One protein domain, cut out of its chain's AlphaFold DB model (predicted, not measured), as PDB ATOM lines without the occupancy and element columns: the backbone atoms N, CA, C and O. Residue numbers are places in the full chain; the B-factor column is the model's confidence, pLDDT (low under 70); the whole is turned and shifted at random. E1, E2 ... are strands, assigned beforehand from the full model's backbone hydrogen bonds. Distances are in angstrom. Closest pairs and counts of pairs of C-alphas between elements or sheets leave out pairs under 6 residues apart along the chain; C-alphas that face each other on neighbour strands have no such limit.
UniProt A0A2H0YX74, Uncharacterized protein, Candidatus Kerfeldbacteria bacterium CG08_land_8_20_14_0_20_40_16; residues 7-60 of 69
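AT A GLANCE: This is residues 7 to 60 of the 69 residues of an uncharacterized protein of Candidatus Kerfeldbacteria bacterium CG08_land_8_20_14_0_20_40_16 (UniProt A0A2H0YX74). A model with little regular structure: one small two-stranded hairpin, E1 and E2, with the rest of the printed part in loops, residues 31 to 60 forming a long stretch that reaches away from the hairpin and folds back. The printed part has 54 residues, with two named strands in the order E1, E2, antiparallel, and no named helix. The class is all strand, though the named elements hold only 9 of the 54 residues. It is compact, with a radius of gyration of the C-alphas of 10.4 A, and elongated, spanning 30 by 18 by 14 A.

IN THESE COORDINATES: E1, residues 17 to 21, is 12.9 A long and begins at C-alpha 17 (40.512, 26.874, 112.013). E2, residues 27 to 30, is 9.7 A long and ends at C-alpha 30 (35.829, 27.022, 108.717).

HOW THE PARTS SIT: E1 and E2 form a hairpin over a tight link, their directions at 137 degrees. C-alphas 18 and 29 face each other at 4.2 A. N 19 and O 28, 2.8 A, are within hydrogen-bond range.

THE WHOLE: The C-alphas farthest apart, of His 32 and Glu 51, are 30.3 A apart. The C-alphas of Tyr 7 and Trp 60 are 5.0 A apart. The printed part has no cut. Residues 44 to 58 are under pLDDT 70.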
ATOM      1  N   TYR A   7      32.430  34.599 117.719       85.88
ATOM      2  CA  TYR A   7      32.021  35.035 116.394       85.88
ATOM      3  C   TYR A   7      30.535  34.766 116.189       85.88
ATOM      4  O   TYR A   7      29.994  33.743 116.625       85.88
ATOM      5  N   HIS A   8      29.860  35.680 115.501       83.56
ATOM      6  CA  HIS A   8      28.429  35.593 115.224       83.56
ATOM      7  C   HIS A   8      28.145  34.950 113.870       83.56
ATOM      8  O   HIS A   8      28.988  34.913 112.974       83.56
ATOM      9  N   LYS A   9      26.914  34.462 113.691       81.62
ATOM     10  CA  LYS A   9      26.425  34.078 112.363       81.62
ATOM     11  C   LYS A   9      26.445  35.306 111.445       81.62
ATOM     12  O   LYS A   9      25.936  36.359 111.810       81.62
ATOM     13  N   GLY A  10      26.979  35.142 110.241       83.25
ATOM     14  CA  GLY A  10      27.142  36.223 109.268       83.25
ATOM     15  C   GLY A  10      28.508  36.908 109.323       83.25
ATOM     16  O   GLY A  10      28.851  37.608 108.373       83.25
ATOM     17  N   ASP A  11      29.301  36.670 110.371       87.25
ATOM     18  CA  ASP A  11      30.653  37.212 110.459       87.25
ATOM     19  C   ASP A  11      31.612  36.487 109.506       87.25
ATOM     20  O   ASP A  11      31.386  35.332 109.123       87.25
ATOM     21  N   THR A  12      32.679  37.171 109.096       91.06
ATOM     22  CA  THR A  12      33.651  36.607 108.150       91.06
ATOM     23  C   THR A  12      34.788  35.945 108.911       91.06
ATOM     24  O   THR A  12      35.407  36.540 109.789       91.06
ATOM     25  N   VAL A  13      35.104  34.712 108.538       91.00
ATOM     26  CA  VAL A  13      36.172  33.914 109.130       91.00
ATOM     27  C   VAL A  13      37.513  34.540 108.757       91.00
ATOM     28  O   VAL A  13      37.947  34.495 107.605       91.00
ATOM     29  N   THR A  14      38.188  35.131 109.738       88.44
ATOM     30  CA  THR A  14      39.489  35.785 109.540       88.44
ATOM     31  C   THR A  14      40.654  34.802 109.573       88.44
ATOM     32  O   THR A  14      41.702  35.076 108.991       88.44
ATOM     33  N   GLU A  15      40.478  33.630 110.183       88.88
ATOM     34  CA  GLU A  15      41.501  32.589 110.243       88.88
ATOM     35  C   GLU A  15      40.896  31.205 110.002       88.88
ATOM     36  O   GLU A  15      39.893  30.841 110.616       88.88
ATOM     37  N   GLU A  16      41.519  30.422 109.120       92.25
ATOM     38  CA  GLU A  16      41.141  29.024 108.911       92.25
ATOM     39  C   GLU A  16      41.435  28.216 110.179       92.25
ATOM     40  O   GLU A  16      42.579  28.128 110.628       92.25
ATOM     41  N   SER A  17      40.393  27.650 110.784       92.00
ATOM     42  CA  SER A  17      40.512  26.874 112.013       92.00
ATOM     43  C   SER A  17      39.256  26.053 112.279       92.00
ATOM     44  O   SER A  17      38.224  26.196 111.616       92.00
ATOM     45  N   ASP A  18      39.330  25.196 113.288       91.25
ATOM     46  CA  ASP A  18      38.149  24.579 113.866       91.25
ATOM     47  C   ASP A  18      37.493  25.560 114.837       91.25
ATOM     48  O   ASP A  18      38.151  26.153 115.689       91.25
ATOM     49  N   TYR A  19      36.181  25.716 114.722       90.00
ATOM     50  CA  TYR A  19      35.375  26.537 115.612       90.00
ATOM     51  C   TYR A  19      34.331  25.667 116.290       90.00
ATOM     52  O   TYR A  19      33.802  24.720 115.706       90.00
ATOM     53  N   VAL A  20      34.041  25.978 117.542       89.12
ATOM     54  CA  VAL A  20      33.085  25.260 118.370       89.12
ATOM     55  C   VAL A  20      31.880  26.143 118.604       89.12
ATOM     56  O   VAL A  20      32.000  27.301 118.985       89.12
ATOM     57  N   CYS A  21      30.701  25.586 118.367       87.25
ATOM     58  CA  CYS A  21      29.455  26.247 118.679       87.25
ATOM     59  C   CYS A  21      29.314  26.360 120.201       87.25
ATOM     60  O   CYS A  21      29.253  25.341 120.888       87.25
ATOM     61  N   VAL A  22      29.252  27.583 120.721       83.81
ATOM     62  CA  VAL A  22      29.172  27.880 122.159       83.81
ATOM     63  C   VAL A  22      27.999  27.164 122.853       83.81
ATOM     64  O   VAL A  22      28.239  26.532 123.882       83.81
ATOM     65  N   PRO A  23      26.756  27.170 122.322       79.00
ATOM     66  CA  PRO A  23      25.628  26.543 123.016       79.00
ATOM     67  C   PRO A  23      25.660  25.009 123.056       79.00
ATOM     68  O   PRO A  23      25.112  24.427 123.987       79.00
ATOM     69  N   CYS A  24      26.257  24.326 122.072       82.25
ATOM     70  CA  CYS A  24      26.154  22.859 121.970       82.25
ATOM     71  C   CYS A  24      27.487  22.106 121.901       82.25
ATOM     72  O   CYS A  24      27.493  20.877 121.913       82.25
ATOM     73  N   GLY A  25      28.614  22.807 121.798       84.81
ATOM     74  CA  GLY A  25      29.934  22.196 121.659       84.81
ATOM     75  C   GLY A  25      30.210  21.575 120.283       84.81
ATOM     76  O   GLY A  25      31.214  20.885 120.113       84.81
ATOM     77  N   PHE A  26      29.347  21.789 119.284       88.06
ATOM     78  CA  PHE A  26      29.551  21.237 117.944       88.06
ATOM     79  C   PHE A  26      30.760  21.876 117.261       88.06
ATOM     80  O   PHE A  26      30.804  23.093 117.086       88.06
ATOM     81  N   ARG A  27      31.719  21.055 116.829       90.00
ATOM     82  CA  ARG A  27      32.913  21.518 116.119       90.00
ATOM     83  C   ARG A  27      32.679  21.537 114.612       90.00
ATOM     84  O   ARG A  27      32.311  20.520 114.025       90.00
ATOM     85  N   LYS A  28      32.970  22.671 113.984       89.12
ATOM     86  CA  LYS A  28      32.956  22.853 112.536       89.12
ATOM     87  C   LYS A  28      34.247  23.523 112.091       89.12
ATOM     88  O   LYS A  28      34.664  24.525 112.662       89.12
ATOM     89  N   HIS A  29      34.858  22.974 111.054       91.88
ATOM     90  CA  HIS A  29      36.014  23.585 110.418       91.88
ATOM     91  C   HIS A  29      35.548  24.676 109.448       91.88
ATOM     92  O   HIS A  29      34.694  24.408 108.599       91.88
ATOM     93  N   PHE A  30      36.099  25.879 109.587       91.38
ATOM     94  CA  PHE A  30      35.829  27.022 108.717       91.38
ATOM     95  C   PHE A  30      37.126  27.506 108.079       91.38
ATOM     96  O   PHE A  30      38.159  27.590 108.745       91.38
ATOM     97  N   LYS A  31      37.060  27.866 106.799       92.81
ATOM     98  CA  LYS A  31      38.187  28.405 106.038       92.81
ATOM     99  C   LYS A  31      38.218  29.922 106.082       92.81
ATOM    100  O   LYS A  31      37.189  30.579 106.216       92.81
ATOM    101  N   HIS A  32      39.408  30.483 105.899       93.50
ATOM    102  CA  HIS A  32      39.587  31.926 105.774       93.50
ATOM    103  C   HIS A  32      38.710  32.493 104.645       93.50
ATOM    104  O   HIS A  32      38.740  32.002 103.515       93.50
ATOM    105  N   GLY A  33      37.954  33.544 104.949       92.00
ATOM    106  CA  GLY A  33      37.020  34.194 104.032       92.00
ATOM    107  C   GLY A  33      35.653  33.514 103.917       92.00
ATOM    108  O   GLY A  33      34.792  34.037 103.211       92.00
ATOM    109  N   GLU A  34      35.419  32.382 104.591       92.56
ATOM    110  CA  GLU A  34      34.062  31.847 104.736       92.56
ATOM    111  C   GLU A  34      33.229  32.701 105.695       92.56
ATOM    112  O   GLU A  34      33.747  33.521 106.446       92.56
ATOM    113  N   ILE A  35      31.913  32.504 105.661       89.69
ATOM    114  CA  ILE A  35      30.979  33.155 106.575       89.69
ATOM    115  C   ILE A  35      30.566  32.151 107.643       89.69
ATOM    116  O   ILE A  35      30.193  31.016 107.326       89.69
ATOM    117  N   PHE A  36      30.587  32.569 108.905       87.75
ATOM    118  CA  PHE A  36      30.059  31.767 109.998       87.75
ATOM    119  C   PHE A  36      28.566  31.525 109.785       87.75
ATOM    120  O   PHE A  36      27.746  32.443 109.797       87.75
ATOM    121  N   THR A  37      28.199  30.266 109.563       85.56
ATOM    122  CA  THR A  37      26.803  29.862 109.375       85.56
ATOM    123  C   THR A  37      26.154  29.546 110.717       85.56
ATOM    124  O   THR A  37      26.825  29.464 111.738       85.56
ATOM    125  N   GLU A  38      24.851  29.288 110.723       84.12
ATOM    126  CA  GLU A  38      24.205  28.617 111.857       84.12
ATOM    127  C   GLU A  38      24.871  27.275 112.201       84.12
ATOM    128  O   GLU A  38      25.535  26.639 111.365       84.12
ATOM    129  N   CYS A  39      24.676  26.841 113.443       83.44
ATOM    130  CA  CYS A  39      25.110  25.525 113.877       83.44
ATOM    131  C   CYS A  39      24.078  24.483 113.459       83.44
ATOM    132  O   CYS A  39      22.977  24.445 113.991       83.44
ATOM    133  N   THR A  40      24.443  23.574 112.563       80.94
ATOM    134  CA  THR A  40      23.529  22.531 112.071       80.94
ATOM    135  C   THR A  40      23.190  21.460 113.112       80.94
ATOM    136  O   THR A  40      22.311  20.644 112.864       80.94
ATOM    137  N   SER A  41      23.895  21.413 114.250       82.00
ATOM    138  CA  SER A  41      23.685  20.382 115.277       82.00
ATOM    139  C   SER A  41      22.614  20.751 116.298       82.00
ATOM    140  O   SER A  41      21.866  19.884 116.727       82.00
ATOM    141  N   CYS A  42      22.571  22.012 116.726       77.12
ATOM    142  CA  CYS A  42      21.558  22.523 117.658       77.12
ATOM    143  C   CYS A  42      20.620  23.536 116.998       77.12
ATOM    144  O   CYS A  42      19.795  24.139 117.680       77.12
ATOM    145  N   LEU A  43      20.817  23.776 115.700       74.81
ATOM    146  CA  LEU A  43      20.108  24.771 114.903       74.81
ATOM    147  C   LEU A  43      20.195  26.195 115.480       74.81
ATOM    148  O   LEU A  43      19.450  27.073 115.070       74.81
ATOM    149  N   SER A  44      21.138  26.477 116.393       69.75
ATOM    150  CA  SER A  44      21.356  27.843 116.886       69.75
ATOM    151  C   SER A  44      21.699  28.764 115.715       69.75
ATOM    152  O   SER A  44      22.623  28.483 114.943       69.75
ATOM    153  N   GLY A  45      20.941  29.855 115.585       63.97
ATOM    154  CA  GLY A  45      20.992  30.746 114.427       63.97
ATOM    155  C   GLY A  45      19.835  30.606 113.430       63.97
ATOM    156  O   GLY A  45      19.861  31.324 112.427       63.97
ATOM    157  N   THR A  46      18.855  29.725 113.660       65.69
ATOM    158  CA  THR A  46      17.640  29.570 112.831       65.69
ATOM    159  C   THR A  46      16.359  29.822 113.629       65.69
ATOM    160  O   THR A  46      16.396  29.847 114.856       65.69
ATOM    161  N   GLU A  47      15.219  29.967 112.938       60.91
ATOM    162  CA  GLU A  47      13.878  30.049 113.554       60.91
ATOM    163  C   GLU A  47      13.477  28.780 114.336       60.91
ATOM    164  O   GLU A  47      12.572  28.842 115.160       60.91
ATOM    165  N   ASP A  48      14.150  27.649 114.091       63.53
ATOM    166  CA  ASP A  48      13.933  26.352 114.762       63.53
ATOM    167  C   ASP A  48      15.024  26.054 115.817       63.53
ATOM    168  O   ASP A  48      15.051  24.994 116.441       63.53
ATOM    169  N   GLY A  49      15.972  26.978 115.994       58.06
ATOM    170  CA  GLY A  49      17.048  26.876 116.972       58.06
ATOM    171  C   GLY A  49      16.551  26.988 118.409       58.06
ATOM    172  O   GLY A  49      15.472  27.513 118.659       58.06
ATOM    173  N   HIS A  50      17.368  26.498 119.351       54.53
ATOM    174  CA  HIS A  50      17.131  26.559 120.804       54.53
ATOM    175  C   HIS A  50      16.407  27.850 121.220       54.53
ATOM    176  O   HIS A  50      16.849  28.930 120.836       54.53
ATOM    177  N   GLU A  51      15.353  27.749 122.038       54.88
ATOM    178  CA  GLU A  51      14.503  28.883 122.467       54.88
ATOM    179  C   GLU A  51      15.300  30.027 123.141       54.88
ATOM    180  O   GLU A  51      14.841  31.163 123.222       54.88
ATOM    181  N   ASP A  52      16.526  29.725 123.578       52.28
ATOM    182  CA  ASP A  52      17.497  30.634 124.194       52.28
ATOM    183  C   ASP A  52      18.461  31.295 123.188       52.28
ATOM    184  O   ASP A  52      19.377  32.016 123.592       52.28
ATOM    185  N   TYR A  53      18.309  31.061 121.878       53.31
ATOM    186  CA  TYR A  53      19.075  31.776 120.859       53.31
ATOM    187  C   TYR A  53      18.597  33.228 120.786       53.31
ATOM    188  O   TYR A  53      17.630  33.574 120.111       53.31
ATOM    189  N   VAL A  54      19.307  34.095 121.501       56.38
ATOM    190  CA  VAL A  54      19.145  35.544 121.426       56.38
ATOM    191  C   VAL A  54      20.039  36.073 120.301       56.38
ATOM    192  O   VAL A  54      21.249  35.827 120.299       56.38
ATOM    193  N   GLU A  55      19.465  36.812 119.344       53.44
ATOM    194  CA  GLU A  55      20.243  37.577 118.360       53.44
ATOM    195  C   GLU A  55      21.295  38.434 119.087       53.44
ATOM    196  O   GLU A  55      20.961  39.272 119.924       53.44
ATOM    197  N   GLY A  56      22.578  38.197 118.791       55.72
ATOM    198  CA  GLY A  56      23.712  38.841 119.469       55.72
ATOM    199  C   GLY A  56      24.520  37.920 120.388       55.72
ATOM    200  O   GLY A  56      25.585  38.327 120.854       55.72
ATOM    201  N   LEU A  57      24.085  36.674 120.604       57.66
ATOM    202  CA  LEU A  57      24.915  35.668 121.260       57.66
ATOM    203  C   LEU A  57      26.000  35.159 120.306       57.66
ATOM    204  O   LEU A  57      25.747  34.588 119.247       57.66
ATOM    205  N   GLU A  58      27.221  35.426 120.734       69.19
ATOM    206  CA  GLU A  58      28.499  34.837 120.364       69.19
ATOM    207  C   GLU A  58      28.381  33.325 120.040       69.19
ATOM    208  O   GLU A  58      28.432  32.480 120.932       69.19
ATOM    209  N   LEU A  59      28.151  32.964 118.767       78.50
ATOM    210  CA  LEU A  59      27.717  31.612 118.370       78.50
ATOM    211  C   LEU A  59      28.876  30.617 118.254       78.50
ATOM    212  O   LEU A  59      28.722  29.442 118.589       78.50
ATOM    213  N   TRP A  60      30.012  31.077 117.741       87.56
ATOM    214  CA  TRP A  60      31.196  30.270 117.471       87.56
ATOM    215  C   TRP A  60      32.368  30.769 118.302       87.56
ATOM    216  O   TRP A  60      32.595  31.964 118.380       87.56
TER     217      TRP A  60